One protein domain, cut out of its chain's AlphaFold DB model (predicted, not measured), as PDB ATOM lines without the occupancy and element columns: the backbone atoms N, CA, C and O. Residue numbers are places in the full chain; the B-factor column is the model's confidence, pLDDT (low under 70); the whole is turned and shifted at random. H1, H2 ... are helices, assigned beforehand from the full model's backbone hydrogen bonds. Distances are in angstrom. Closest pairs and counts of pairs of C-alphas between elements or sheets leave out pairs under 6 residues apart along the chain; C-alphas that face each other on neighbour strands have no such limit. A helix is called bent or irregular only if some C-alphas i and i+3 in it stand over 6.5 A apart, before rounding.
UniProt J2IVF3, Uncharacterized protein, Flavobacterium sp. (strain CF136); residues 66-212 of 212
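Overview. This is residues 66 to 212 of the 212 residues of an uncharacterized protein of Flavobacterium sp. (strain CF136) (UniProt J2IVF3). Helices H1, H2, H4, H6, H7 and H9 stand in an uneven row from one end of the domain to the other, most of them side by side with their neighbours, with H4 and H6 in its middle. H3 and H5 pack on one side of this row, on H4 and H6 respectively, while H8 sits on the other side, set at a steep angle to H6. The printed part has 147 residues with nine named helices, H1 to H9 in that order along the chain, and no named strand; the class is all helix, and the helix packing is mostly aligned. The whole is compact, with a radius of gyration of the C-alphas of 15.0 A and spans of 46 by 34 by 27 A.

Along the chain. H5 and H6 are the longest helices by residues, with 15 each. H6 is residues 150 to 164, 20.5 A from first to last C-alpha, and begins with C-alpha 150 at (-19.735, 37.905, 31.843). H5 is residues 129 to 143, 20.2 A long. H5 is irregular: C-alphas 130 and 133 are 8.2 A apart, against about 5 A in a regular helix. H7, residues 167 to 179, measures 18.8 A, and H2, residues 79 to 91, measures 18.3 A. H4 is residues 115 to 125, 15.6 A long, and H8 is residues 182 to 190, 12.9 A long. The shorter ones are H1, residues 66 to 73, H3, residues 98 to 104, and H9, residues 204 to 210, with 10.5 A, 9.9 A and 10.2 A. H1 begins with C-alpha 66 at (-24.170, 8.813, 40.907), and H9 ends with C-alpha 210 at (-6.125, 38.537, 23.418).

Arrangement. H6 is the hub, touching H4, H5, H7 and H8. H6 and H7 form a helical hairpin at a shallow tilt of 17 degrees, opposite ways, and their closest C-alphas, those of Ser 157 and Tyr 169, are 5.3 A apart. H5 and H6 are a hairpin too, at a tilt of 37 degrees, only just steep; the closest C-alphas are those of Arg 143 and Gln 153, 4.5 A apart. H4 touches H6 and runs the same way at a shallow tilt of 26 degrees, with the C-alphas of Leu 117 and Glu 152 closest at 5.5 A. H8 touches residues 150 to 154 of H6 alone, at a steep tilt of 47 degrees, with the C-alphas of Asn 151 and Asn 183 closest at 6.7 A. H7 and H8 touch only at the corner by their link, and only just, with 3 pairs of C-alphas within 8 A; the closest are those of Ile 177 and Asn 183, at 5.3 A. H9 touches residues 170 to 174 of H7 alone, at a shallow tilt of 28 degrees, the same way, with the C-alphas of Thr 174 and Ile 210 closest at 6.2 A. H3 and H4 are a hairpin, its closest C-alphas those of Ile 101 and Cys 119 at 6.0 A. H3 and H5 are close but not clearly touching, with the C-alphas of Leu 102 and Leu 135 closest at 7.0 A. H2 touches H4, the same way at a shallow tilt of 14 degrees, with the C-alphas of Ser 83 and Leu 115 closest at 4.8 A. H1 and H2 are a hairpin, the C-alphas of Thr 70 and Leu 85 being closest at 6.2 A. H8 and H9 are only just apart, at 8.4 A. Each O i to N i+4 pair is within hydrogen-bond range in H1, H2, H3, H4, H6, H7, H8 and H9; in H5 it is 9 of 11.

Size, cuts and confidence. The two C-alphas farthest apart in the domain, those of Lys 72 and Arg 212, are 46.0 A apart. The printed part has no cut. The link from H8 to H9, residues 191 to 203, is long, with C-alphas 13 to 21 A from the mean of the C-alphas. The mean pLDDT of the printed part is 92.3, and one printed residue, Arg 212, the chain's last, is under 70.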
ATOM      1  N   ILE A  66     -24.129   7.347  40.825       97.81
ATOM      2  CA  ILE A  66     -24.170   8.813  40.907       97.81
ATOM      3  C   ILE A  66     -24.672   9.417  39.592       97.81
ATOM      4  O   ILE A  66     -25.507  10.311  39.629       97.81
ATOM      5  N   GLU A  67     -24.255   8.900  38.436       98.06
ATOM      6  CA  GLU A  67     -24.761   9.322  37.124       98.06
ATOM      7  C   GLU A  67     -26.284   9.143  37.033       98.06
ATOM      8  O   GLU A  67     -27.008  10.077  36.669       98.06
ATOM      9  N   ASP A  68     -26.792   7.969  37.418       97.88
ATOM     10  CA  ASP A  68     -28.227   7.687  37.472       97.88
ATOM     11  C   ASP A  68     -28.958   8.623  38.442       97.88
ATOM     12  O   ASP A  68     -30.079   9.067  38.167       97.88
ATOM     13  N   PHE A  69     -28.347   8.908  39.592       97.19
ATOM     14  CA  PHE A  69     -28.892   9.824  40.582       97.19
ATOM     15  C   PHE A  69     -28.959  11.255  40.039       97.19
ATOM     16  O   PHE A  69     -30.031  11.864  40.076       97.19
ATOM     17  N   THR A  70     -27.870  11.778  39.479       97.00
ATOM     18  CA  THR A  70     -27.812  13.122  38.897       97.00
ATOM     19  C   THR A  70     -28.852  13.271  37.795       97.00
ATOM     20  O   THR A  70     -29.662  14.191  37.843       97.00
ATOM     21  N   ASN A  71     -28.943  12.310  36.870       97.25
ATOM     22  CA  ASN A  71     -29.920  12.324  35.776       97.25
ATOM     23  C   ASN A  71     -31.384  12.405  36.241       97.25
ATOM     24  O   ASN A  71     -32.214  13.046  35.582       97.25
ATOM     25  N   LYS A  72     -31.711  11.770  37.373       95.69
ATOM     26  CA  LYS A  72     -33.046  11.841  37.992       95.69
ATOM     27  C   LYS A  72     -33.325  13.190  38.653       95.69
ATOM     28  O   LYS A  72     -34.489  13.546  38.781       95.69
ATOM     29  N   ASN A  73     -32.287  13.925  39.046       94.19
ATOM     30  CA  ASN A  73     -32.389  15.186  39.781       94.19
ATOM     31  C   ASN A  73     -32.113  16.433  38.923       94.19
ATOM     32  O   ASN A  73     -32.154  17.534  39.457       94.19
ATOM     33  N   LEU A  74     -31.914  16.304  37.603       94.25
ATOM     34  CA  LEU A  74     -31.685  17.447  36.694       94.25
ATOM     35  C   LEU A  74     -32.851  18.456  36.599       94.25
ATOM     36  O   LEU A  74     -32.729  19.468  35.920       94.25
ATOM     37  N   GLU A  75     -33.983  18.172  37.240       90.94
ATOM     38  CA  GLU A  75     -35.189  19.015  37.267       90.94
ATOM     39  C   GLU A  75     -35.519  19.511  38.687       90.94
ATOM     40  O   GLU A  75     -36.625  19.982  38.941       90.94
ATOM     41  N   ILE A  76     -34.592  19.366  39.642       88.44
ATOM     42  CA  ILE A  76     -34.803  19.836  41.013       88.44
ATOM     43  C   ILE A  76     -34.814  21.370  41.072       88.44
ATOM     44  O   ILE A  76     -34.041  22.039  40.393       88.44
ATOM     45  N   GLU A  77     -35.667  21.931  41.931       86.75
ATOM     46  CA  GLU A  77     -35.787  23.387  42.101       86.75
ATOM     47  C   GLU A  77     -34.553  24.024  42.763       86.75
ATOM     48  O   GLU A  77     -34.267  25.199  42.545       86.75
ATOM     49  N   ASN A  78     -33.805  23.263  43.572       89.62
ATOM     50  CA  ASN A  78     -32.591  23.755  44.225       89.62
ATOM     51  C   ASN A  78     -31.441  23.865  43.208       89.62
ATOM     52  O   ASN A  78     -30.672  22.920  43.021       89.62
ATOM     53  N   LYS A  79     -31.333  25.034  42.568       90.50
ATOM     54  CA  LYS A  79     -30.335  25.325  41.531       90.50
ATOM     55  C   LYS A  79     -28.889  25.244  42.022       90.50
ATOM     56  O   LYS A  79     -28.053  24.756  41.273       90.50
ATOM     57  N   ASN A  80     -28.608  25.648  43.267       90.94
ATOM     58  CA  ASN A  80     -27.265  25.534  43.852       90.94
ATOM     59  C   ASN A  80     -26.811  24.070  43.872       90.94
ATOM     60  O   ASN A  80     -25.800  23.722  43.275       90.94
ATOM     61  N   TYR A  81     -27.628  23.193  44.460       92.25
ATOM     62  CA  TYR A  81     -27.301  21.768  44.520       92.25
ATOM     63  C   TYR A  81     -27.260  21.111  43.135       92.25
ATOM     64  O   TYR A  81     -26.449  20.223  42.879       92.25
ATOM     65  N   LEU A  82     -28.130  21.542  42.218       94.56
ATOM     66  CA  LEU A  82     -28.084  21.081  40.835       94.56
ATOM     67  C   LEU A  82     -26.760  21.461  40.153       94.56
ATOM     68  O   LEU A  82     -26.191  20.633  39.444       94.56
ATOM     69  N   SER A  83     -26.266  22.677  40.392       94.00
ATOM     70  CA  SER A  83     -24.963  23.137  39.909       94.00
ATOM     71  C   SER A  83     -23.841  22.234  40.432       94.00
ATOM     72  O   SER A  83     -23.071  21.698  39.634       94.00
ATOM     73  N   ASP A  84     -23.825  21.938  41.736       93.62
ATOM     74  CA  ASP A  84     -22.833  21.046  42.359       93.62
ATOM     75  C   ASP A  84     -22.844  19.634  41.748       93.62
ATOM     76  O   ASP A  84     -21.793  19.066  41.441       93.62
ATOM     77  N   LEU A  85     -24.032  19.072  41.490       96.06
ATOM     78  CA  LEU A  85     -24.170  17.772  40.825       96.06
ATOM     79  C   LEU A  85     -23.601  17.774  39.400       96.06
ATOM     80  O   LEU A  85     -23.035  16.770  38.960       96.06
ATOM     81  N   ILE A  86     -23.770  18.876  38.666       96.94
ATOM     82  CA  ILE A  86     -23.249  19.028  37.302       96.94
ATOM     83  C   ILE A  86     -21.728  19.209  37.326       96.94
ATOM     84  O   ILE A  86     -21.046  18.610  36.492       96.94
ATOM     85  N   TYR A  87     -21.180  19.957  38.287       94.62
ATOM     86  CA  TYR A  87     -19.731  20.067  38.480       94.62
ATOM     87  C   TYR A  87     -19.109  18.712  38.802       94.62
ATOM     88  O   TYR A  87     -18.187  18.291  38.105       94.62
ATOM     89  N   PHE A  88     -19.682  17.971  39.755       95.31
ATOM     90  CA  PHE A  88     -19.225  16.617  40.059       95.31
ATOM     91  C   PHE A  88     -19.278  15.718  38.816       95.31
ATOM     92  O   PHE A  88     -18.315  15.029  38.483       95.31
ATOM     93  N   ALA A  89     -20.384  15.752  38.067       96.69
ATOM     94  CA  ALA A  89     -20.495  14.997  36.825       96.69
ATOM     95  C   ALA A  89     -19.434  15.396  35.787       96.69
ATOM     96  O   ALA A  89     -18.913  14.531  35.085       96.69
ATOM     97  N   THR A  90     -19.091  16.679  35.700       95.12
ATOM     98  CA  THR A  90     -18.069  17.193  34.781       95.12
ATOM     99  C   THR A  90     -16.677  16.705  35.172       95.12
ATOM    100  O   THR A  90     -15.977  16.140  34.329       95.12
ATOM    101  N   ASP A  91     -16.306  16.832  36.447       92.88
ATOM    102  CA  ASP A  91     -14.983  16.463  36.964       92.88
ATOM    103  C   ASP A  91     -14.685  14.968  36.822       92.88
ATOM    104  O   ASP A  91     -13.557  14.568  36.513       92.88
ATOM    105  N   PHE A  92     -15.709  14.131  37.003       93.44
ATOM    106  CA  PHE A  92     -15.591  12.676  36.905       93.44
ATOM    107  C   PHE A  92     -15.996  12.112  35.534       93.44
ATOM    108  O   PHE A  92     -15.946  10.898  35.334       93.44
ATOM    109  N   GLY A  93     -16.352  12.966  34.569       93.50
ATOM    110  CA  GLY A  93     -16.703  12.552  33.207       93.50
ATOM    111  C   GLY A  93     -17.961  11.681  33.127       93.50
ATOM    112  O   GLY A  93     -18.022  10.768  32.301       93.50
ATOM    113  N   LEU A  94     -18.944  11.936  33.992       96.56
ATOM    114  CA  LEU A  94     -20.221  11.223  34.019       96.56
ATOM    115  C   LEU A  94     -21.095  11.641  32.832       96.56
ATOM    116  O   LEU A  94     -21.153  12.811  32.454       96.56
ATOM    117  N   ASN A  95     -21.833  10.699  32.253       95.88
ATOM    118  CA  ASN A  95     -22.692  10.946  31.101       95.88
ATOM    119  C   ASN A  95     -24.105  11.366  31.540       95.88
ATOM    120  O   ASN A  95     -25.075  10.605  31.498       95.88
ATOM    121  N   ILE A  96     -24.242  12.634  31.918       96.88
ATOM    122  CA  ILE A  96     -25.542  13.234  32.236       96.88
ATOM    123  C   ILE A  96     -26.322  13.617  30.964       96.88
ATOM    124  O   ILE A  96     -25.760  13.827  29.878       96.88
ATOM    125  N   ASN A  97     -27.648  13.677  31.087       97.19
ATOM    126  CA  ASN A  97     -28.593  13.845  29.988       97.19
ATOM    127  C   ASN A  97     -28.387  15.195  29.291       97.19
ATOM    128  O   ASN A  97     -28.788  16.247  29.783       97.19
ATOM    129  N   TYR A  98     -27.793  15.128  28.104       97.12
ATOM    130  CA  TYR A  98     -27.356  16.301  27.357       97.12
ATOM    131  C   TYR A  98     -28.505  17.239  26.971       97.12
ATOM    132  O   TYR A  98     -28.351  18.451  27.046       97.12
ATOM    133  N   GLU A  99     -29.665  16.697  26.592       96.31
ATOM    134  CA  GLU A  99     -30.840  17.499  26.232       96.31
ATOM    135  C   GLU A  99     -31.354  18.295  27.436       96.31
ATOM    136  O   GLU A  99     -31.651  19.483  27.319       96.31
ATOM    137  N   LYS A 100     -31.372  17.676  28.623       96.62
ATOM    138  CA  LYS A 100     -31.708  18.385  29.862       96.62
ATOM    139  C   LYS A 100     -30.695  19.487  30.171       96.62
ATOM    140  O   LYS A 100     -31.116  20.601  30.454       96.62
ATOM    141  N   ILE A 101     -29.393  19.227  30.026       97.69
ATOM    142  CA  ILE A 101     -28.359  20.262  30.217       97.69
ATOM    143  C   ILE A 101     -28.532  21.428  29.237       97.69
ATOM    144  O   ILE A 101     -28.474  22.585  29.644       97.69
ATOM    145  N   LEU A 102     -28.823  21.160  27.959       97.19
ATOM    146  CA  LEU A 102     -29.130  22.229  27.004       97.19
ATOM    147  C   LEU A 102     -30.348  23.051  27.436       97.19
ATOM    148  O   LEU A 102     -30.398  24.248  27.167       97.19
ATOM    149  N   ASN A 103     -31.354  22.446  28.060       95.38
ATOM    150  CA  ASN A 103     -32.529  23.178  28.534       95.38
ATOM    151  C   ASN A 103     -32.212  24.086  29.724       95.38
ATOM    152  O   ASN A 103     -32.713  25.207  29.749       95.38
ATOM    153  N   LEU A 104     -31.317  23.664  30.619       95.75
ATOM    154  CA  LEU A 104     -30.867  24.461  31.767       95.75
ATOM    155  C   LEU A 104     -30.040  25.698  31.378       95.75
ATOM    156  O   LEU A 104     -29.944  26.634  32.161       95.75
ATOM    157  N   LEU A 105     -29.496  25.749  30.156       96.19
ATOM    158  CA  LEU A 105     -28.786  26.929  29.644       96.19
ATOM    159  C   LEU A 105     -29.664  28.176  29.480       96.19
ATOM    160  O   LEU A 105     -29.124  29.263  29.298       96.19
ATOM    161  N   ILE A 106     -30.989  28.022  29.428       94.50
ATOM    162  CA  ILE A 106     -31.907  29.132  29.177       94.50
ATOM    163  C   ILE A 106     -32.588  29.520  30.480       94.50
ATOM    164  O   ILE A 106     -33.439  28.788  30.980       94.50
ATOM    165  N   VAL A 107     -32.240  30.700  30.987       90.56
ATOM    166  CA  VAL A 107     -32.830  31.269  32.202       90.56
ATOM    167  C   VAL A 107     -33.812  32.397  31.882       90.56
ATOM    168  O   VAL A 107     -33.665  33.115  30.885       90.56
ATOM    169  N   GLU A 108     -34.837  32.527  32.727       85.94
ATOM    170  CA  GLU A 108     -35.834  33.608  32.668       85.94
ATOM    171  C   GLU A 108     -35.431  34.820  33.525       85.94
ATOM    172  O   GLU A 108     -35.839  35.945  33.242       85.94
ATOM    173  N   GLU A 109     -34.594  34.589  34.537       85.38
ATOM    174  CA  GLU A 109     -34.061  35.576  35.478       85.38
ATOM    175  C   GLU A 109     -32.541  35.387  35.602       85.38
ATOM    176  O   GLU A 109     -32.006  34.387  35.125       85.38
ATOM    177  N   GLU A 110     -31.848  36.351  36.208       81.50
ATOM    178  CA  GLU A 110     -30.393  36.305  36.415       81.50
ATOM    179  C   GLU A 110     -29.955  35.003  37.116       81.50
ATOM    180  O   GLU A 110     -30.586  34.564  38.082       81.50
ATOM    181  N   ASP A 111     -28.877  34.377  36.629       81.88
ATOM    182  CA  ASP A 111     -28.376  33.096  37.145       81.88
ATOM    183  C   ASP A 111     -27.531  33.287  38.414       81.88
ATOM    184  O   ASP A 111     -26.302  33.264  38.395       81.88
ATOM    185  N   LEU A 112     -28.187  33.543  39.546       80.31
ATOM    186  CA  LEU A 112     -27.503  33.803  40.820       80.31
ATOM    187  C   LEU A 112     -26.761  32.574  41.370       80.31
ATOM    188  O   LEU A 112     -25.805  32.720  42.129       80.31
ATOM    189  N   GLU A 113     -27.196  31.375  40.988       82.81
ATOM    190  CA  GLU A 113     -26.680  30.093  41.475       82.81
ATOM    191  C   GLU A 113     -25.597  29.472  40.569       82.81
ATOM    192  O   GLU A 113     -25.188  28.329  40.783       82.81
ATOM    193  N   CYS A 114     -25.113  30.211  39.558       85.75
ATOM    194  CA  CYS A 114     -24.084  29.767  38.604       85.75
ATOM    195  C   CYS A 114     -24.405  28.420  37.919       85.75
ATOM    196  O   CYS A 114     -23.494  27.658  37.570       85.75
ATOM    197  N   LEU A 115     -25.688  28.089  37.756       94.06
ATOM    198  CA  LEU A 115     -26.138  26.846  37.139       94.06
ATOM    199  C   LEU A 115     -25.775  26.803  35.651       94.06
ATOM    200  O   LEU A 115     -25.332  25.771  35.142       94.06
ATOM    201  N   VAL A 116     -25.950  27.922  34.948       96.44
ATOM    202  CA  VAL A 116     -25.611  28.077  33.533       96.44
ATOM    203  C   VAL A 116     -24.118  27.888  33.347       96.44
ATOM    204  O   VAL A 116     -23.719  27.167  32.432       96.44
ATOM    205  N   LEU A 117     -23.292  28.464  34.225       95.38
ATOM    206  CA  LEU A 117     -21.850  28.243  34.187       95.38
ATOM    207  C   LEU A 117     -21.517  26.751  34.316       95.38
ATOM    208  O   LEU A 117     -20.851  26.221  33.432       95.38
ATOM    209  N   GLY A 118     -22.054  26.046  35.319       95.44
ATOM    210  CA  GLY A 118     -21.845  24.598  35.467       95.44
ATOM    211  C   GLY A 118     -22.291  23.797  34.233       95.44
ATOM    212  O   GLY A 118     -21.594  22.892  33.772       95.44
ATOM    213  N   CYS A 119     -23.416  24.172  33.619       97.69
ATOM    214  CA  CYS A 119     -23.881  23.568  32.366       97.69
ATOM    215  C   CYS A 119     -22.923  23.823  31.192       97.69
ATOM    216  O   CYS A 119     -22.695  22.926  30.375       97.69
ATOM    217  N   LEU A 120     -22.372  25.035  31.081       97.81
ATOM    218  CA  LEU A 120     -21.414  25.397  30.039       97.81
ATOM    219  C   LEU A 120     -20.104  24.621  30.190       97.81
ATOM    220  O   LEU A 120     -19.597  24.141  29.181       97.81
ATOM    221  N   GLU A 121     -19.613  24.434  31.413       96.06
ATOM    222  CA  GLU A 121     -18.436  23.607  31.727       96.06
ATOM    223  C   GLU A 121     -18.651  22.155  31.278       96.06
ATOM    224  O   GLU A 121     -17.844  21.580  30.540       96.06
ATOM    225  N   TYR A 122     -19.808  21.573  31.616       97.12
ATOM    226  CA  TYR A 122     -20.151  20.226  31.166       97.12
ATOM    227  C   TYR A 122     -20.174  20.119  29.635       97.12
ATOM    228  O   TYR A 122     -19.612  19.184  29.056       97.12
ATOM    229  N   ILE A 123     -20.817  21.075  28.959       97.19
ATOM    230  CA  ILE A 123     -20.918  21.129  27.494       97.19
ATOM    231  C   ILE A 123     -19.546  21.310  26.851       97.19
ATOM    232  O   ILE A 123     -19.244  20.663  25.847       97.19
ATOM    233  N   GLU A 124     -18.717  22.179  27.414       94.69
ATOM    234  CA  GLU A 124     -17.349  22.403  26.979       94.69
ATOM    235  C   GLU A 124     -16.541  21.105  27.048       94.69
ATOM    236  O   GLU A 124     -15.759  20.819  26.142       94.69
ATOM    237  N   MET A 125     -16.766  20.263  28.046       92.50
ATOM    238  CA  MET A 125     -16.107  18.962  28.128       92.50
ATOM    239  C   MET A 125     -16.754  17.887  27.241       92.50
ATOM    240  O   MET A 125     -16.083  16.933  26.848       92.50
ATOM    241  N   ASN A 126     -18.028  18.048  26.864       93.75
ATOM    242  CA  ASN A 126     -18.846  16.985  26.271       93.75
ATOM    243  C   ASN A 126     -19.631  17.408  25.016       93.75
ATOM    244  O   ASN A 126     -20.789  17.023  24.857       93.75
ATOM    245  N   ILE A 127     -19.037  18.166  24.086       93.75
ATOM    246  CA  ILE A 127     -19.741  18.581  22.857       93.75
ATOM    247  C   ILE A 127     -20.246  17.364  22.068       93.75
ATOM    248  O   ILE A 127     -19.469  16.588  21.507       93.75
ATOM    249  N   LYS A 128     -21.572  17.249  21.937       94.38
ATOM    250  CA  LYS A 128     -22.230  16.216  21.125       94.38
ATOM    251  C   LYS A 128     -22.647  16.789  19.770       94.38
ATOM    252  O   LYS A 128     -23.586  17.577  19.687       94.38
ATOM    253  N   PHE A 129     -22.003  16.336  18.689       91.81
ATOM    254  CA  PHE A 129     -22.298  16.785  17.315       91.81
ATOM    255  C   PHE A 129     -23.768  16.627  16.905       91.81
ATOM    256  O   PHE A 129     -24.269  17.430  16.122       91.81
ATOM    257  N   LEU A 130     -24.465  15.630  17.458       96.50
ATOM    258  CA  LEU A 130     -25.896  15.420  17.224       96.50
ATOM    259  C   LEU A 130     -26.744  16.659  17.568       96.50
ATOM    260  O   LEU A 130     -27.746  16.906  16.909       96.50
ATOM    261  N   TYR A 131     -26.318  17.453  18.554       96.69
ATOM    262  CA  TYR A 131     -27.043  18.620  19.063       96.69
ATOM    263  C   TYR A 131     -26.419  19.952  18.621       96.69
ATOM    264  O   TYR A 131     -26.728  20.999  19.183       96.69
ATOM    265  N   ILE A 132     -25.510  19.943  17.638       96.19
ATOM    266  CA  ILE A 132     -24.661  21.108  17.350       96.19
ATOM    267  C   ILE A 132     -25.453  22.352  16.933       96.19
ATOM    268  O   ILE A 132     -25.101  23.463  17.318       96.19
ATOM    269  N   GLU A 133     -26.534  22.179  16.172       96.62
ATOM    270  CA  GLU A 133     -27.365  23.295  15.718       96.62
ATOM    271  C   GLU A 133     -28.077  23.971  16.895       96.62
ATOM    272  O   GLU A 133     -28.079  25.199  17.006       96.62
ATOM    273  N   GLU A 134     -28.659  23.168  17.784       97.31
ATOM    274  CA  GLU A 134     -29.329  23.652  18.986       97.31
ATOM    275  C   GLU A 134     -28.334  24.299  19.950       97.31
ATOM    276  O   GLU A 134     -28.581  25.400  20.443       97.31
ATOM    277  N   LEU A 135     -27.179  23.662  20.154       98.25
ATOM    278  CA  LEU A 135     -26.115  24.194  20.992       98.25
ATOM    279  C   LEU A 135     -25.673  25.577  20.505       98.25
ATOM    280  O   LEU A 135     -25.668  26.522  21.285       98.25
ATOM    281  N   VAL A 136     -25.354  25.727  19.215       98.00
ATOM    282  CA  VAL A 136     -24.927  27.020  18.655       98.00
ATOM    283  C   VAL A 136     -25.998  28.091  18.863       98.00
ATOM    284  O   VAL A 136     -25.662  29.198  19.275       98.00
ATOM    285  N   LYS A 137     -27.281  27.764  18.647       98.06
ATOM    286  CA  LYS A 137     -28.397  28.696  18.888       98.06
ATOM    287  C   LYS A 137     -28.453  29.163  20.345       98.06
ATOM    288  O   LYS A 137     -28.591  30.360  20.585       98.06
ATOM    289  N   LYS A 138     -28.333  28.242  21.305       98.06
ATOM    290  CA  LYS A 138     -28.385  28.560  22.741       98.06
ATOM    291  C   LYS A 138     -27.153  29.340  23.207       98.06
ATOM    292  O   LYS A 138     -27.299  30.324  23.919       98.06
ATOM    293  N   LEU A 139     -25.956  28.986  22.741       98.38
ATOM    294  CA  LEU A 139     -24.736  29.735  23.064       98.38
ATOM    295  C   LEU A 139     -24.757  31.153  22.475       98.38
ATOM    296  O   LEU A 139     -24.360  32.103  23.147       98.38
ATOM    297  N   ASP A 140     -25.231  31.321  21.231       97.75
ATOM    298  CA  ASP A 140     -25.415  32.653  20.642       97.75
ATOM    299  C   ASP A 140     -26.453  33.463  21.445       97.75
ATOM    300  O   ASP A 140     -26.295  34.675  21.583       97.75
ATOM    301  N   TYR A 141     -27.491  32.825  21.998       97.00
ATOM    302  CA  TYR A 141     -28.452  33.492  22.881       97.00
ATOM    303  C   TYR A 141     -27.796  33.988  24.176       97.00
ATOM    304  O   TYR A 141     -27.904  35.178  24.464       97.00
ATOM    305  N   ILE A 142     -27.065  33.124  24.894       97.06
ATOM    306  CA  ILE A 142     -26.329  33.477  26.126       97.06
ATOM    307  C   ILE A 142     -25.403  34.667  25.872       97.06
ATOM    308  O   ILE A 142     -25.500  35.698  26.531       97.06
ATOM    309  N   ARG A 143     -24.552  34.555  24.843       95.88
ATOM    310  CA  ARG A 143     -23.575  35.585  24.466       95.88
ATOM    311  C   ARG A 143     -24.204  36.968  24.275       95.88
ATOM    312  O   ARG A 143     -23.570  37.970  24.575       95.88
ATOM    313  N   ASN A 144     -25.407  37.036  23.707       94.62
ATOM    314  CA  ASN A 144     -26.037  38.298  23.314       94.62
ATOM    315  C   ASN A 144     -27.124  38.772  24.297       94.62
ATOM    316  O   ASN A 144     -27.922  39.637  23.935       94.62
ATOM    317  N   ASN A 145     -27.194  38.211  25.507       94.38
ATOM    318  CA  ASN A 145     -28.240  38.529  26.473       94.38
ATOM    319  C   ASN A 145     -27.647  38.992  27.814       94.38
ATOM    320  O   ASN A 145     -26.768  38.350  28.378       94.38
ATOM    321  N   VAL A 146     -28.160  40.115  28.318       91.94
ATOM    322  CA  VAL A 146     -27.712  40.785  29.550       91.94
ATOM    323  C   VAL A 146     -28.093  40.055  30.838       91.94
ATOM    324  O   VAL A 146     -27.599  40.434  31.890       91.94
ATOM    325  N   LEU A 147     -28.967  39.047  30.767       92.62
ATOM    326  CA  LEU A 147     -29.336  38.217  31.920       92.62
ATOM    327  C   LEU A 147     -28.203  37.294  32.392       92.62
ATOM    328  O   LEU A 147     -28.286  36.761  33.491       92.62
ATOM    329  N   TYR A 148     -27.183  37.091  31.556       94.81
ATOM    330  CA  TYR A 148     -26.070  36.188  31.831       94.81
ATOM    331  C   TYR A 148     -24.855  36.949  32.340       94.81
ATOM    332  O   TYR A 148     -24.555  38.060  31.884       94.81
ATOM    333  N   HIS A 149     -24.115  36.303  33.231       93.62
ATOM    334  CA  HIS A 149     -22.870  36.829  33.769       93.62
ATOM    335  C   HIS A 149     -21.774  36.853  32.697       93.62
ATOM    336  O   HIS A 149     -21.778  36.094  31.725       93.62
ATOM    337  N   GLN A 150     -20.785  37.734  32.857       94.50
ATOM    338  CA  GLN A 150     -19.735  37.905  31.843       94.50
ATOM    339  C   GLN A 150     -18.871  36.651  31.652       94.50
ATOM    340  O   GLN A 150     -18.441  36.370  30.533       94.50
ATOM    341  N   ASN A 151     -18.648  35.872  32.711       93.94
ATOM    342  CA  ASN A 151     -17.956  34.583  32.646       93.94
ATOM    343  C   ASN A 151     -18.735  33.553  31.804       93.94
ATOM    344  O   ASN A 151     -18.125  32.859  30.993       93.94
ATOM    345  N   GLU A 152     -20.062  33.504  31.915       96.12
ATOM    346  CA  GLU A 152     -20.934  32.650  31.096       96.12
ATOM    347  C   GLU A 152     -20.910  33.084  29.632       96.12
ATOM    348  O   GLU A 152     -20.719  32.266  28.735       96.12
ATOM    349  N   GLN A 153     -21.039  34.388  29.374       96.75
ATOM    350  CA  GLN A 153     -20.959  34.950  28.026       96.75
ATOM    351  C   GLN A 153     -19.593  34.686  27.375       96.75
ATOM    352  O   GLN A 153     -19.513  34.387  26.175       96.75
ATOM    353  N   LEU A 154     -18.515  34.775  28.156       96.44
ATOM    354  CA  LEU A 154     -17.152  34.496  27.720       96.44
ATOM    355  C   LEU A 154     -16.971  33.010  27.413       96.44
ATOM    356  O   LEU A 154     -16.503  32.682  26.322       96.44
ATOM    357  N   LEU A 155     -17.387  32.118  28.316       96.75
ATOM    358  CA  LEU A 155     -17.296  30.673  28.116       96.75
ATOM    359  C   LEU A 155     -18.147  30.221  26.924       96.75
ATOM    360  O   LEU A 155     -17.664  29.501  26.053       96.75
ATOM    361  N   ALA A 156     -19.369  30.739  26.791       98.00
ATOM    362  CA  ALA A 156     -20.219  30.479  25.634       98.00
ATOM    363  C   ALA A 156     -19.558  30.934  24.324       98.00
ATOM    364  O   ALA A 156     -19.579  30.213  23.323       98.00
ATOM    365  N   SER A 157     -18.912  32.104  24.327       97.50
ATOM    366  CA  SER A 157     -18.161  32.611  23.171       97.50
ATOM    367  C   SER A 157     -16.935  31.758  22.851       97.50
ATOM    368  O   SER A 157     -16.629  31.542  21.675       97.50
ATOM    369  N   LEU A 158     -16.256  31.232  23.869       95.94
ATOM    370  CA  LEU A 158     -15.112  30.343  23.703       95.94
ATOM    371  C   LEU A 158     -15.543  28.998  23.100       95.94
ATOM    372  O   LEU A 158     -14.953  28.561  22.110       95.94
ATOM    373  N   ILE A 159     -16.629  28.401  23.600       96.25
ATOM    374  CA  ILE A 159     -17.227  27.180  23.037       96.25
ATOM    375  C   ILE A 159     -17.658  27.418  21.581       96.25
ATOM    376  O   ILE A 159     -17.347  26.617  20.696       96.25
ATOM    377  N   LEU A 160     -18.317  28.546  21.287       97.12
ATOM    378  CA  LEU A 160     -18.703  28.930  19.923       97.12
ATOM    379  C   LEU A 160     -17.495  29.070  18.995       97.12
ATOM    380  O   LEU A 160     -17.536  28.602  17.851       97.12
ATOM    381  N   PHE A 161     -16.414  29.695  19.461       94.81
ATOM    382  CA  PHE A 161     -15.173  29.777  18.700       94.81
ATOM    383  C   PHE A 161     -14.590  28.385  18.452       94.81
ATOM    384  O   PHE A 161     -14.222  28.084  17.320       94.81
ATOM    385  N   ARG A 162     -14.590  27.511  19.459       91.44
ATOM    386  CA  ARG A 162     -14.074  26.145  19.345       91.44
ATOM    387  C   ARG A 162     -14.843  25.297  18.335       91.44
ATOM    388  O   ARG A 162     -14.244  24.512  17.612       91.44
ATOM    389  N   ILE A 163     -16.162  25.471  18.260       92.81
ATOM    390  CA  ILE A 163     -17.022  24.758  17.306       92.81
ATOM    391  C   ILE A 163     -16.875  25.318  15.887       92.81
ATOM    392  O   ILE A 163     -16.882  24.569  14.912       92.81
ATOM    393  N   THR A 164     -16.832  26.644  15.750       92.81
ATOM    394  CA  THR A 164     -17.064  27.306  14.454       92.81
ATOM    395  C   THR A 164     -15.824  27.935  13.830       92.81
ATOM    396  O   THR A 164     -15.864  28.294  12.654       92.81
ATOM    397  N   HIS A 165     -14.767  28.150  14.617       90.19
ATOM    398  CA  HIS A 165     -13.573  28.933  14.282       90.19
ATOM    399  C   HIS A 165     -13.861  30.357  13.767       90.19
ATOM    400  O   HIS A 165     -13.030  30.979  13.101       90.19
ATOM    401  N   LYS A 166     -15.044  30.917  14.058       93.38
ATOM    402  CA  LYS A 166     -15.414  32.262  13.599       93.38
ATOM    403  C   LYS A 166     -14.792  33.334  14.491       93.38
ATOM    404  O   LYS A 166     -15.109  33.436  15.672       93.38
ATOM    405  N   ILE A 167     -14.000  34.211  13.876       91.62
ATOM    406  CA  ILE A 167     -13.265  35.299  14.544       91.62
ATOM    407  C   ILE A 167     -14.176  36.241  15.351       91.62
ATOM    408  O   ILE A 167     -13.758  36.712  16.404       91.62
ATOM    409  N   LYS A 168     -15.431  36.448  14.921       94.25
ATOM    410  CA  LYS A 168     -16.405  37.306  15.625       94.25
ATOM    411  C   LYS A 168     -16.616  36.931  17.101       94.25
ATOM    412  O   LYS A 168     -17.029  37.769  17.892       94.25
ATOM    413  N   TYR A 169     -16.383  35.668  17.464       95.56
ATOM    414  CA  TYR A 169     -16.515  35.210  18.845       95.56
ATOM    415  C   TYR A 169     -15.305  35.614  19.694       95.56
ATOM    416  O   TYR A 169     -15.478  35.969  20.852       95.56
ATOM    417  N   LEU A 170     -14.108  35.669  19.096       93.44
ATOM    418  CA  LEU A 170     -12.930  36.249  19.741       93.44
ATOM    419  C   LEU A 170     -13.056  37.767  19.896       93.44
ATOM    420  O   LEU A 170     -12.655  38.285  20.927       93.44
ATOM    421  N   ASP A 171     -13.628  38.462  18.903       93.56
ATOM    422  CA  ASP A 171     -13.885  39.911  18.994       93.56
ATOM    423  C   ASP A 171     -14.705  40.252  20.239       93.56
ATOM    424  O   ASP A 171     -14.322  41.109  21.025       93.56
ATOM    425  N   PHE A 172     -15.776  39.497  20.474       95.56
ATOM    426  CA  PHE A 172     -16.615  39.680  21.651       95.56
ATOM    427  C   PHE A 172     -15.894  39.369  22.972       95.56
ATOM    428  O   PHE A 172     -16.059  40.090  23.950       95.56
ATOM    429  N   ILE A 173     -15.056  38.325  23.013       94.88
ATOM    430  CA  ILE A 173     -14.223  38.042  24.195       94.88
ATOM    431  C   ILE A 173     -13.277  39.218  24.477       94.88
ATOM    432  O   ILE A 173     -13.115  39.616  25.629       94.88
ATOM    433  N   THR A 174     -12.670  39.799  23.437       93.38
ATOM    434  CA  THR A 174     -11.827  40.992  23.575       93.38
ATOM    435  C   THR A 174     -12.626  42.179  24.119       93.38
ATOM    436  O   THR A 174     -12.158  42.812  25.062       93.38
ATOM    437  N   GLU A 175     -13.835  42.433  23.612       93.75
ATOM    438  CA  GLU A 175     -14.728  43.492  24.115       93.75
ATOM    439  C   GLU A 175     -15.029  43.323  25.617       93.75
ATOM    440  O   GLU A 175     -14.906  44.280  26.384       93.75
ATOM    441  N   LEU A 176     -15.335  42.100  26.072       94.31
ATOM    442  CA  LEU A 176     -15.560  41.812  27.496       94.31
ATOM    443  C   LEU A 176     -14.308  42.048  28.356       94.31
ATOM    444  O   LEU A 176     -14.411  42.567  29.466       94.31
ATOM    445  N   ILE A 177     -13.118  41.701  27.857       93.25
ATOM    446  CA  ILE A 177     -11.833  41.914  28.553       93.25
ATOM    447  C   ILE A 177     -11.429  43.397  28.586       93.25
ATOM    448  O   ILE A 177     -10.687  43.848  29.468       93.25
ATOM    449  N   GLU A 178     -11.828  44.171  27.583       92.50
ATOM    450  CA  GLU A 178     -11.638  45.621  27.562       92.50
ATOM    451  C   GLU A 178     -12.563  46.318  28.557       92.50
ATOM    452  O   GLU A 178     -12.114  47.246  29.232       92.50
ATOM    453  N   TYR A 179     -13.797  45.829  28.688       93.00
ATOM    454  CA  TYR A 179     -14.767  46.316  29.662       93.00
ATOM    455  C   TYR A 179     -14.380  45.977  31.110       93.00
ATOM    456  O   TYR A 179     -14.356  46.868  31.957       93.00
ATOM    457  N   ASP A 180     -14.034  44.716  31.390       92.12
ATOM    458  CA  ASP A 180     -13.564  44.263  32.703       92.12
ATOM    459  C   ASP A 180     -12.339  43.345  32.565       92.12
ATOM    460  O   ASP A 180     -12.375  42.274  31.958       92.12
ATOM    461  N   LYS A 181     -11.224  43.762  33.178       90.38
ATOM    462  CA  LYS A 181      -9.959  43.019  33.146       90.38
ATOM    463  C   LYS A 181     -10.004  41.715  33.941       90.38
ATOM    464  O   LYS A 181      -9.170  40.852  33.662       90.38
ATOM    465  N   SER A 182     -10.946  41.537  34.869       92.12
ATOM    466  CA  SER A 182     -11.132  40.278  35.606       92.12
ATOM    467  C   SER A 182     -11.450  39.102  34.664       92.12
ATOM    468  O   SER A 182     -10.954  37.991  34.856       92.12
ATOM    469  N   ASN A 183     -12.134  39.373  33.545       92.25
ATOM    470  CA  ASN A 183     -12.434  38.391  32.499       92.25
ATOM    471  C   ASN A 183     -11.173  37.765  31.884       92.25
ATOM    472  O   ASN A 183     -11.181  36.606  31.463       92.25
ATOM    473  N   LEU A 184     -10.056  38.503  31.857       92.62
ATOM    474  CA  LEU A 184      -8.780  37.972  31.376       92.62
ATOM    475  C   LEU A 184      -8.226  36.900  32.318       92.62
ATOM    476  O   LEU A 184      -7.590  35.953  31.856       92.62
ATOM    477  N   GLU A 185      -8.423  37.052  33.627       92.38
ATOM    478  CA  GLU A 185      -7.985  36.069  34.615       92.38
ATOM    479  C   GLU A 185      -8.796  34.779  34.499       92.38
ATOM    480  O   GLU A 185      -8.204  33.702  34.402       92.38
ATOM    481  N   PHE A 186     -10.124  34.899  34.394       92.56
ATOM    482  CA  PHE A 186     -11.009  33.763  34.129       92.56
ATOM    483  C   PHE A 186     -10.582  33.003  32.866       92.56
ATOM    484  O   PHE A 186     -10.281  31.809  32.932       92.56
ATOM    485  N   LEU A 187     -10.431  33.705  31.735       92.44
ATOM    486  CA  LEU A 187     -10.016  33.091  30.471       92.44
ATOM    487  C   LEU A 187      -8.643  32.411  30.574       92.44
ATOM    488  O   LEU A 187      -8.459  31.303  30.075       92.44
ATOM    489  N   LYS A 188      -7.661  33.046  31.224       91.00
ATOM    490  CA  LYS A 188      -6.330  32.449  31.417       91.00
ATOM    491  C   LYS A 188      -6.382  31.165  32.230       91.00
ATOM    492  O   LYS A 188      -5.550  30.293  31.999       91.00
ATOM    493  N   ASN A 189      -7.288  31.062  33.198       90.62
ATOM    494  CA  ASN A 189      -7.450  29.840  33.974       90.62
ATOM    495  C   ASN A 189      -8.116  28.744  33.140       90.62
ATOM    496  O   ASN A 189      -7.567  27.646  33.092       90.62
ATOM    497  N   LYS A 190      -9.174  29.070  32.389       90.94
ATOM    498  CA  LYS A 190      -9.826  28.145  31.446       90.94
ATOM    499  C   LYS A 190      -8.849  27.556  30.429       90.94
ATOM    500  O   LYS A 190      -8.745  26.347  30.268       90.94
ATOM    501  N   LEU A 191      -8.018  28.394  29.809       90.12
ATOM    502  CA  LEU A 191      -7.056  27.950  28.791       90.12
ATOM    503  C   LEU A 191      -5.899  27.082  29.325       90.12
ATOM    504  O   LEU A 191      -5.111  26.578  28.526       90.12
ATOM    505  N   LYS A 192      -5.761  26.897  30.646       88.88
ATOM    506  CA  LYS A 192      -4.800  25.933  31.222       88.88
ATOM    507  C   LYS A 192      -5.321  24.497  31.191       88.88
ATOM    508  O   LYS A 192      -4.548  23.570  31.436       88.88
ATOM    509  N   GLU A 193      -6.611  24.306  30.945       87.12
ATOM    510  CA  GLU A 193      -7.221  22.985  30.928       87.12
ATOM    511  C   GLU A 193      -6.723  22.150  29.748       87.12
ATOM    512  O   GLU A 193      -6.362  22.655  28.683       87.12
ATOM    513  N   LYS A 194      -6.710  20.824  29.932       84.62
ATOM    514  CA  LYS A 194      -6.126  19.884  28.962       84.62
ATOM    515  C   LYS A 194      -6.773  19.969  27.579       84.62
ATOM    516  O   LYS A 194      -6.096  19.715  26.584       84.62
ATOM    517  N   ILE A 195      -8.053  20.333  27.519       83.25
ATOM    518  CA  ILE A 195      -8.812  20.496  26.272       83.25
ATOM    519  C   ILE A 195      -8.271  21.616  25.374       83.25
ATOM    520  O   ILE A 195      -8.461  21.564  24.162       83.25
ATOM    521  N   TYR A 196      -7.551  22.584  25.946       84.62
ATOM    522  CA  TYR A 196      -6.933  23.707  25.239       84.62
ATOM    523  C   TYR A 196      -5.451  23.486  24.934       84.62
ATOM    524  O   TYR A 196      -4.747  24.419  24.551       84.62
ATOM    525  N   ASN A 197      -4.951  22.256  25.075       80.75
ATOM    526  CA  ASN A 197      -3.605  21.941  24.623       80.75
ATOM    527  C   ASN A 197      -3.484  22.205  23.105       80.75
ATOM    528  O   ASN A 197      -4.311  21.745  22.315       80.75
ATOM    529  N   ASN A 198      -2.419  22.911  22.713       76.25
ATOM    530  CA  ASN A 198      -2.078  23.244  21.327       76.25
ATOM    531  C   ASN A 198      -1.970  22.022  20.401       76.25
ATOM    532  O   ASN A 198      -2.091  22.170  19.188       76.25
ATOM    533  N   ASP A 199      -1.762  20.825  20.955       78.44
ATOM    534  CA  ASP A 199      -1.783  19.571  20.192       78.44
ATOM    535  C   ASP A 199      -3.178  19.249  19.619       78.44
ATOM    536  O   ASP A 199      -3.288  18.564  18.601       78.44
ATOM    537  N   TYR A 200      -4.242  19.737  20.266       72.25
ATOM    538  CA  TYR A 200      -5.640  19.436  19.930       72.25
ATOM    539  C   TYR A 200      -6.438  20.669  19.497       72.25
ATOM    540  O   TYR A 200      -7.443  20.525  18.798       72.25
ATOM    541  N   PHE A 201      -6.008  21.874  19.884       79.19
ATOM    542  CA  PHE A 201      -6.691  23.119  19.555       79.19
ATOM    543  C   PHE A 201      -5.705  24.237  19.205       79.19
ATOM    544  O   PHE A 201      -4.889  24.640  20.029       79.19
ATOM    545  N   ASP A 202      -5.795  24.774  17.984       81.25
ATOM    546  CA  ASP A 202      -4.933  25.876  17.552       81.25
ATOM    547  C   ASP A 202      -5.340  27.202  18.219       81.25
ATOM    548  O   ASP A 202      -6.304  27.863  17.824       81.25
ATOM    549  N   LEU A 203      -4.559  27.611  19.221       82.25
ATOM    550  CA  LEU A 203      -4.728  28.872  19.939       82.25
ATOM    551  C   LEU A 203      -4.090  30.081  19.233       82.25
ATOM    552  O   LEU A 203      -4.080  31.171  19.802       82.25
ATOM    553  N   SER A 204      -3.539  29.947  18.023       85.19
ATOM    554  CA  SER A 204      -2.767  31.012  17.364       85.19
ATOM    555  C   SER A 204      -3.537  32.330  17.211       85.19
ATOM    556  O   SER A 204      -3.030  33.384  17.608       85.19
ATOM    557  N   GLU A 205      -4.766  32.291  16.691       84.62
ATOM    558  CA  GLU A 205      -5.607  33.485  16.520       84.62
ATOM    559  C   GLU A 205      -6.105  34.045  17.861       84.62
ATOM    560  O   GLU A 205      -6.131  35.265  18.040       84.62
ATOM    561  N   LEU A 206      -6.408  33.180  18.837       84.88
ATOM    562  CA  LEU A 206      -6.774  33.592  20.196       84.88
ATOM    563  C   LEU A 206      -5.611  34.348  20.854       84.88
ATOM    564  O   LEU A 206      -5.772  35.489  21.290       84.88
ATOM    565  N   ASN A 207      -4.413  33.760  20.839       85.06
ATOM    566  CA  ASN A 207      -3.197  34.358  21.390       85.06
ATOM    567  C   ASN A 207      -2.860  35.685  20.719       85.06
ATOM    568  O   ASN A 207      -2.456  36.642  21.375       85.06
ATOM    569  N   LYS A 208      -3.059  35.750  19.402       86.75
ATOM    570  CA  LYS A 208      -2.841  36.951  18.605       86.75
ATOM    571  C   LYS A 208      -3.797  38.088  18.951       86.75
ATOM    572  O   LYS A 208      -3.375  39.237  18.877       86.75
ATOM    573  N   LYS A 209      -5.053  37.802  19.282       84.38
ATOM    574  CA  LYS A 209      -6.027  38.847  19.611       84.38
ATOM    575  C   LYS A 209      -6.022  39.256  21.077       84.38
ATOM    576  O   LYS A 209      -6.199  40.433  21.355       84.38
ATOM    577  N   ILE A 210      -5.844  38.308  21.993       83.19
ATOM    578  CA  ILE A 210      -6.125  38.537  23.418       83.19
ATOM    579  C   ILE A 210      -4.858  38.727  24.262       83.19
ATOM    580  O   ILE A 210      -4.891  39.474  25.236       83.19
ATOM    581  N   PHE A 211      -3.736  38.089  23.910       81.25
ATOM    582  CA  PHE A 211      -2.515  38.094  24.736       81.25
ATOM    583  C   PHE A 211      -1.338  38.875  24.131       81.25
ATOM    584  O   PHE A 211      -0.220  38.758  24.636       81.25
ATOM    585  N   ARG A 212      -1.568  39.634  23.054       64.06
ATOM    586  CA  ARG A 212      -0.547  40.485  22.424       64.06
ATOM    587  C   ARG A 212      -0.364  41.821  23.124       64.06
ATOM    588  O   ARG A 212      -1.383  42.419  23.524       64.06
TER     589      ARG A 212